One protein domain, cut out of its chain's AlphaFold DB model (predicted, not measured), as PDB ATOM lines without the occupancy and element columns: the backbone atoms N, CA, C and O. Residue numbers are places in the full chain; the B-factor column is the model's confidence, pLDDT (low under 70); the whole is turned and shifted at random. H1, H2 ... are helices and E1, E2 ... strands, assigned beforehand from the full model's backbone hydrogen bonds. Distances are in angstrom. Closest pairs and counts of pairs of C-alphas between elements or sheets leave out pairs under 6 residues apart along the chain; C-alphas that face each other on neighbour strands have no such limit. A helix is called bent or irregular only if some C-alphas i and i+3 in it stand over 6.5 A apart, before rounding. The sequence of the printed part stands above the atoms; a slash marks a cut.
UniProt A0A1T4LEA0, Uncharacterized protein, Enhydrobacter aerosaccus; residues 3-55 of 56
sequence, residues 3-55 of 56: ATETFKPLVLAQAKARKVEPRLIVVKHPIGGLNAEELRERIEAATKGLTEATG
ATOM      1  N   ALA A   3      76.432  -0.994  46.987       59.62
ATOM      2  CA  ALA A   3      76.456   0.446  47.195       59.62
ATOM      3  C   ALA A   3      75.801   0.775  48.529       59.62
ATOM      4  O   ALA A   3      74.857   0.115  48.963       59.62
ATOM      5  N   THR A   4      76.315   1.807  49.177       60.91
ATOM      6  CA  THR A   4      75.732   2.339  50.403       60.91
ATOM      7  C   THR A   4      74.553   3.243  50.038       60.91
ATOM      8  O   THR A   4      74.423   3.685  48.891       60.91
ATOM      9  N   GLU A   5      73.659   3.497  50.991       68.75
ATOM     10  CA  GLU A   5      72.370   4.147  50.725       68.75
ATOM     11  C   GLU A   5      72.509   5.521  50.037       68.75
ATOM     12  O   GLU A   5      71.762   5.833  49.110       68.75
ATOM     13  N   THR A   6      73.543   6.290  50.379       65.81
ATOM     14  CA  THR A   6      73.818   7.616  49.797       65.81
ATOM     15  C   THR A   6      74.288   7.570  48.346       65.81
ATOM     16  O   THR A   6      74.079   8.530  47.608       65.81
ATOM     17  N   PHE A   7      74.877   6.463  47.884       71.94
ATOM     18  CA  PHE A   7      75.298   6.322  46.484       71.94
ATOM     19  C   PHE A   7      74.195   5.767  45.576       71.94
ATOM     20  O   PHE A   7      74.344   5.780  44.353       71.94
ATOM     21  N   LYS A   8      73.058   5.336  46.138       72.38
ATOM     22  CA  LYS A   8      71.886   4.853  45.389       72.38
ATOM     23  C   LYS A   8      71.479   5.759  44.209       72.38
ATOM     24  O   LYS A   8      71.343   5.215  43.111       72.38
ATOM     25  N   PRO A   9      71.326   7.095  44.346       81.06
ATOM     26  CA  PRO A   9      70.942   7.946  43.215       81.06
ATOM     27  C   PRO A   9      71.973   7.946  42.076       81.06
ATOM     28  O   PRO A   9      71.594   7.898  40.907       81.06
ATOM     29  N   LEU A  10      73.270   7.920  42.396       81.19
ATOM     30  CA  LEU A  10      74.344   7.892  41.399       81.19
ATOM     31  C   LEU A  10      74.394   6.559  40.648       81.19
ATOM     32  O   LEU A  10      74.551   6.539  39.427       81.19
ATOM     33  N   VAL A  11      74.213   5.445  41.360       78.81
ATOM     34  CA  VAL A  11      74.217   4.111  40.747       78.81
ATOM     35  C   VAL A  11      73.022   3.926  39.817       78.81
ATOM     36  O   VAL A  11      73.177   3.403  38.714       78.81
ATOM     37  N   LEU A  12      71.842   4.413  40.211       79.50
ATOM     38  CA  LEU A  12      70.652   4.385  39.358       79.50
ATOM     39  C   LEU A  12      70.819   5.273  38.116       79.50
ATOM     40  O   LEU A  12      70.471   4.852  37.011       79.50
ATOM     41  N   ALA A  13      71.403   6.466  38.266       84.19
ATOM     42  CA  ALA A  13      71.696   7.354  37.142       84.19
ATOM     43  C   ALA A  13      72.692   6.723  36.150       84.19
ATOM     44  O   ALA A  13      72.466   6.756  34.939       84.19
ATOM     45  N   GLN A  14      73.755   6.080  36.651       81.88
ATOM     46  CA  GLN A  14      74.728   5.371  35.814       81.88
ATOM     47  C   GLN A  14      74.128   4.153  35.107       81.88
ATOM     48  O   GLN A  14      74.408   3.930  33.930       81.88
ATOM     49  N   ALA A  15      73.287   3.381  35.793       83.38
ATOM     50  CA  ALA A  15      72.619   2.226  35.206       83.38
ATOM     51  C   ALA A  15      71.672   2.634  34.066       83.38
ATOM     52  O   ALA A  15      71.698   2.033  32.990       83.38
ATOM     53  N   LYS A  16      70.925   3.735  34.252       81.75
ATOM     54  CA  LYS A  16      70.077   4.335  33.212       81.75
ATOM     55  C   LYS A  16      70.895   4.816  32.011       81.75
ATOM     56  O   LYS A  16      70.526   4.529  30.876       81.75
ATOM     57  N   ALA A  17      72.021   5.494  32.249       85.56
ATOM     58  CA  ALA A  17      72.918   5.952  31.185       85.56
ATOM     59  C   ALA A  17      73.530   4.790  30.386       85.56
ATOM     60  O   ALA A  17      73.727   4.898  29.179       85.56
ATOM     61  N   ARG A  18      73.793   3.661  31.052       84.88
ATOM     62  CA  ARG A  18      74.351   2.455  30.428       84.88
ATOM     63  C   ARG A  18      73.293   1.507  29.856       84.88
ATOM     64  O   ARG A  18      73.680   0.527  29.234       84.88
ATOM     65  N   LYS A  19      71.992   1.785  30.027       86.06
ATOM     66  CA  LYS A  19      70.875   0.891  29.648       86.06
ATOM     67  C   LYS A  19      71.022  -0.532  30.215       86.06
ATOM     68  O   LYS A  19      70.645  -1.503  29.568       86.06
ATOM     69  N   VAL A  20      71.584  -0.656  31.416       80.88
ATOM     70  CA  VAL A  20      71.779  -1.943  32.102       80.88
ATOM     71  C   VAL A  20      70.882  -1.981  33.331       80.88
ATOM     72  O   VAL A  20      70.821  -0.999  34.068       80.88
ATOM     73  N   GLU A  21      70.222  -3.111  33.581       72.25
ATOM     74  CA  GLU A  21      69.460  -3.329  34.813       72.25
ATOM     75  C   GLU A  21      70.409  -3.607  35.995       72.25
ATOM     76  O   GLU A  21      71.121  -4.619  36.004       72.25
ATOM     77  N   PRO A  22      70.467  -2.727  37.012       72.31
ATOM     78  CA  PRO A  22      71.398  -2.891  38.115       72.31
ATOM     79  C   PRO A  22      70.820  -3.823  39.185       72.31
ATOM     80  O   PRO A  22      69.805  -3.527  39.814       72.31
ATOM     81  N   ARG A  23      71.527  -4.915  39.495       72.94
ATOM     82  CA  ARG A  23      71.294  -5.682  40.731       72.94
ATOM     83  C   ARG A  23      72.009  -4.969  41.886       72.94
ATOM     84  O   ARG A  23      73.233  -5.090  42.039       72.94
ATOM     85  N   LEU A  24      71.250  -4.159  42.630       68.94
ATOM     86  CA  LEU A  24      71.743  -3.314  43.721       68.94
ATOM     87  C   LEU A  24      71.491  -3.978  45.077       68.94
ATOM     88  O   LEU A  24      70.345  -4.207  45.450       68.94
ATOM     89  N   ILE A  25      72.562  -4.238  45.824       71.31
ATOM     90  CA  ILE A  25      72.471  -4.633  47.232       71.31
ATOM     91  C   ILE A  25      72.838  -3.397  48.050       71.31
ATOM     92  O   ILE A  25      73.978  -2.929  47.979       71.31
ATOM     93  N   VAL A  26      71.853  -2.849  48.765       63.97
ATOM     94  CA  VAL A  26      72.039  -1.682  49.632       63.97
ATOM     95  C   VAL A  26      72.476  -2.170  51.000       63.97
ATOM     96  O   VAL A  26      71.729  -2.864  51.685       63.97
ATOM     97  N   VAL A  27      73.693  -1.809  51.391       58.88
ATOM     98  CA  VAL A  27      74.231  -2.093  52.723       58.88
ATOM     99  C   VAL A  27      74.376  -0.783  53.488       58.88
ATOM    100  O   VAL A  27      74.914   0.192  52.958       58.88
ATOM    101  N   LYS A  28      73.899  -0.740  54.737       58.66
ATOM    102  CA  LYS A  28      74.205   0.373  55.644       58.66
ATOM    103  C   LYS A  28      75.701   0.339  55.927       58.66
ATOM    104  O   LYS A  28      76.189  -0.551  56.615       58.66
ATOM    105  N   HIS A  29      76.425   1.292  55.363       56.81
ATOM    106  CA  HIS A  29      77.835   1.505  55.642       56.81
ATOM    107  C   HIS A  29      77.984   2.961  56.086       56.81
ATOM    108  O   HIS A  29      77.411   3.824  55.415       56.81
ATOM    109  N   PRO A  30      78.691   3.243  57.192       57.66
ATOM    110  CA  PRO A  30      78.895   4.612  57.648       57.66
ATOM    111  C   PRO A  30      79.654   5.387  56.567       57.66
ATOM    112  O   PRO A  30      80.690   4.935  56.077       57.66
ATOM    113  N   ILE A  31      79.112   6.526  56.142       54.78
ATOM    114  CA  ILE A  31      79.714   7.372  55.107       54.78
ATOM    115  C   ILE A  31      80.226   8.624  55.802       54.78
ATOM    116  O   ILE A  31      79.435   9.347  56.395       54.78
ATOM    117  N   GLY A  32      81.539   8.858  55.731       57.50
ATOM    118  CA  GLY A  32      82.208   9.962  56.435       57.50
ATOM    119  C   GLY A  32      83.290   9.531  57.429       57.50
ATOM    120  O   GLY A  32      83.885  10.386  58.073       57.50
ATOM    121  N   GLY A  33      83.585   8.229  57.531       58.84
ATOM    122  CA  GLY A  33      84.381   7.708  58.641       58.84
ATOM    123  C   GLY A  33      83.531   7.588  59.908       58.84
ATOM    124  O   GLY A  33      82.358   7.953  59.919       58.84
ATOM    125  N   LEU A  34      84.104   7.015  60.963       55.66
ATOM    126  CA  LEU A  34      83.452   6.999  62.269       55.66
ATOM    127  C   LEU A  34      83.526   8.412  62.851       55.66
ATOM    128  O   LEU A  34      84.619   8.974  62.939       55.66
ATOM    129  N   ASN A  35      82.392   8.971  63.274       64.88
ATOM    130  CA  ASN A  35      82.427  10.111  64.186       64.88
ATOM    131  C   ASN A  35      83.188   9.700  65.457       64.88
ATOM    132  O   ASN A  35      83.212   8.520  65.811       64.88
ATOM    133  N   ALA A  36      83.816  10.656  66.148       66.25
ATOM    134  CA  ALA A  36      84.649  10.358  67.318       66.25
ATOM    135  C   ALA A  36      83.912   9.510  68.376       66.25
ATOM    136  O   ALA A  36      84.521   8.648  69.007       66.25
ATOM    137  N   GLU A  37      82.597   9.702  68.509       71.19
ATOM    138  CA  GLU A  37      81.745   8.922  69.412       71.19
ATOM    139  C   GLU A  37      81.524   7.479  68.928       71.19
ATOM    140  O   GLU A  37      81.786   6.544  69.679       71.19
ATOM    141  N   GLU A  38      81.177   7.263  67.652       67.12
ATOM    142  CA  GLU A  38      80.998   5.907  67.100       67.12
ATOM    143  C   GLU A  38      82.312   5.109  67.063       67.12
ATOM    144  O   GLU A  38      82.315   3.883  67.210       67.12
ATOM    145  N   LEU A  39      83.449   5.786  66.853       72.50
ATOM    146  CA  LEU A  39      84.768   5.153  66.921       72.50
ATOM    147  C   LEU A  39      85.051   4.669  68.340       72.50
ATOM    148  O   LEU A  39      85.507   3.541  68.525       72.50
ATOM    149  N   ARG A  40      84.763   5.516  69.331       74.31
ATOM    150  CA  ARG A  40      84.962   5.205  70.741       74.31
ATOM    151  C   ARG A  40      84.111   4.013  71.170       74.31
ATOM    152  O   ARG A  40      84.664   3.069  71.722       74.31
ATOM    153  N   GLU A  41      82.823   3.995  70.829       76.38
ATOM    154  CA  GLU A  41      81.941   2.865  71.151       76.38
ATOM    155  C   GLU A  41      82.431   1.551  70.530       76.38
ATOM    156  O   GLU A  41      82.420   0.505  71.182       76.38
ATOM    157  N   ARG A  42      82.930   1.587  69.287       74.19
ATOM    158  CA  ARG A  42      83.494   0.391  68.640       74.19
ATOM    159  C   ARG A  42      84.807  -0.059  69.265       74.19
ATOM    160  O   ARG A  42      85.024  -1.265  69.361       74.19
ATOM    161  N   ILE A  43      85.671   0.868  69.680       77.88
ATOM    162  CA  ILE A  43      86.914   0.538  70.388       77.88
ATOM    163  C   ILE A  43      86.591  -0.077  71.749       77.88
ATOM    164  O   ILE A  43      87.173  -1.103  72.086       77.88
ATOM    165  N   GLU A  44      85.648   0.486  72.506       79.81
ATOM    166  CA  GLU A  44      85.229  -0.068  73.798       79.81
ATOM    167  C   GLU A  44      84.608  -1.462  73.628       79.81
ATOM    168  O   GLU A  44      84.992  -2.392  74.335       79.81
ATOM    169  N   ALA A  45      83.735  -1.652  72.633       77.75
ATOM    170  CA  ALA A  45      83.148  -2.956  72.329       77.75
ATOM    171  C   ALA A  45      84.197  -3.994  71.887       77.75
ATOM    172  O   ALA A  45      84.165  -5.136  72.342       77.75
ATOM    173  N   ALA A  46      85.146  -3.603  71.031       73.25
ATOM    174  CA  ALA A  46      86.226  -4.479  70.583       73.25
ATOM    175  C   ALA A  46      87.202  -4.815  71.716       73.25
ATOM    176  O   ALA A  46      87.624  -5.961  71.832       73.25
ATOM    177  N   THR A  47      87.522  -3.844  72.575       78.19
ATOM    178  CA  THR A  47      88.379  -4.048  73.750       78.19
ATOM    179  C   THR A  47      87.706  -4.999  74.724       78.19
ATOM    180  O   THR A  47      88.332  -5.953  75.160       78.19
ATOM    181  N   LYS A  48      86.414  -4.803  75.003       78.12
ATOM    182  CA  LYS A  48      85.645  -5.686  75.879       78.12
ATOM    183  C   LYS A  48      85.603  -7.120  75.341       78.12
ATOM    184  O   LYS A  48      85.956  -8.040  76.066       78.12
ATOM    185  N   GLY A  49      85.284  -7.293  74.056       76.19
ATOM    186  CA  GLY A  49      85.287  -8.610  73.416       76.19
ATOM    187  C   GLY A  49      86.673  -9.259  73.375       76.19
ATOM    188  O   GLY A  49      86.780 -10.475  73.513       76.19
ATOM    189  N   LEU A  50      87.738  -8.463  73.233       74.25
ATOM    190  CA  LEU A  50      89.109  -8.953  73.312       74.25
ATOM    191  C   LEU A  50      89.450  -9.403  74.735       74.25
ATOM    192  O   LEU A  50      89.904 -10.526  74.889       74.25
ATOM    193  N   THR A  51      89.170  -8.600  75.764       73.19
ATOM    194  CA  THR A  51      89.410  -8.956  77.172       73.19
ATOM    195  C   THR A  51      88.634 -10.209  77.580       73.19
ATOM    196  O   THR A  51      89.193 -11.098  78.219       73.19
ATOM    197  N   GLU A  52      87.370 -10.329  77.156       72.31
ATOM    198  CA  GLU A  52      86.553 -11.531  77.369       72.31
ATOM    199  C   GLU A  52      87.144 -12.767  76.666       72.31
ATOM    200  O   GLU A  52      87.064 -13.873  77.196       72.31
ATOM    201  N   ALA A  53      87.773 -12.590  75.498       65.44
ATOM    202  CA  ALA A  53      88.387 -13.675  74.732       65.44
ATOM    203  C   ALA A  53      89.812 -14.039  75.190       65.44
ATOM    204  O   ALA A  53      90.216 -15.193  75.038       65.44
ATOM    205  N   THR A  54      90.584 -13.089  75.726       68.69
ATOM    206  CA  THR A  54      91.979 -13.303  76.154       68.69
ATOM    207  C   THR A  54      92.153 -13.516  77.655       68.69
ATOM    208  O   THR A  54      93.267 -13.817  78.069       68.69
ATOM    209  N   GLY A  55      91.086 -13.423  78.458       58.69
ATOM    210  CA  GLY A  55      91.049 -13.915  79.839       58.69
ATOM    211  C   GLY A  55      92.235 -13.477  80.703       58.69
ATOM    212  O   GLY A  55      93.002 -14.318  81.167       58.69
TER     213      GLY A  55
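Overview. This is residues 3 to 55 of the 56 residues of an uncharacterized protein of Enhydrobacter aerosaccus (UniProt A0A1T4LEA0). Two helices lie far apart along a drawn-out rod: at one end of it residues 43 to 55, of which 43 to 54 belong to H2, stick out and stand free, and at the other the backbone folds back after H1 through the short strand E1. The printed part has 53 residues, in the order H1, E1, H2, mostly helix. It is extended, a rod spanning 56 by 22 by 10 A, with a radius of gyration of the C-alphas of 18.0 A.

Along the chain. H2, residues 36 to 54, is 26.3 A long, from C-alpha 36 at (84.649, 10.358, 67.318) to C-alpha 54 at (91.979, -13.303, 76.154). H1, residues 5 to 18, is 20.5 A long and begins at C-alpha 5 (72.370, 4.147, 50.725). It is irregular: C-alphas 6 and 9 are 7.2 A apart. E1 is residues 25 to 27.

Arrangement. H2 is apart from H1 and from E1. The closest C-alphas of H1 and E1, those of Glu 5 and Val 26, are 5.9 A apart. E1 pairs with no named strand, but residues 3 to 4 pair with its residues 26 to 27, parallel. In H2 every O i to N i+4 pair is within hydrogen-bond range; in H1, 8 of 10.

Size, cuts and confidence. The C-alphas farthest apart, those of Lys 19 and Gly 55, are 56.1 A apart. The printed part has no cut, and both links are short. Mean pLDDT of the printed part is 71.5; 20 residues are under 70, among them 26 to 36.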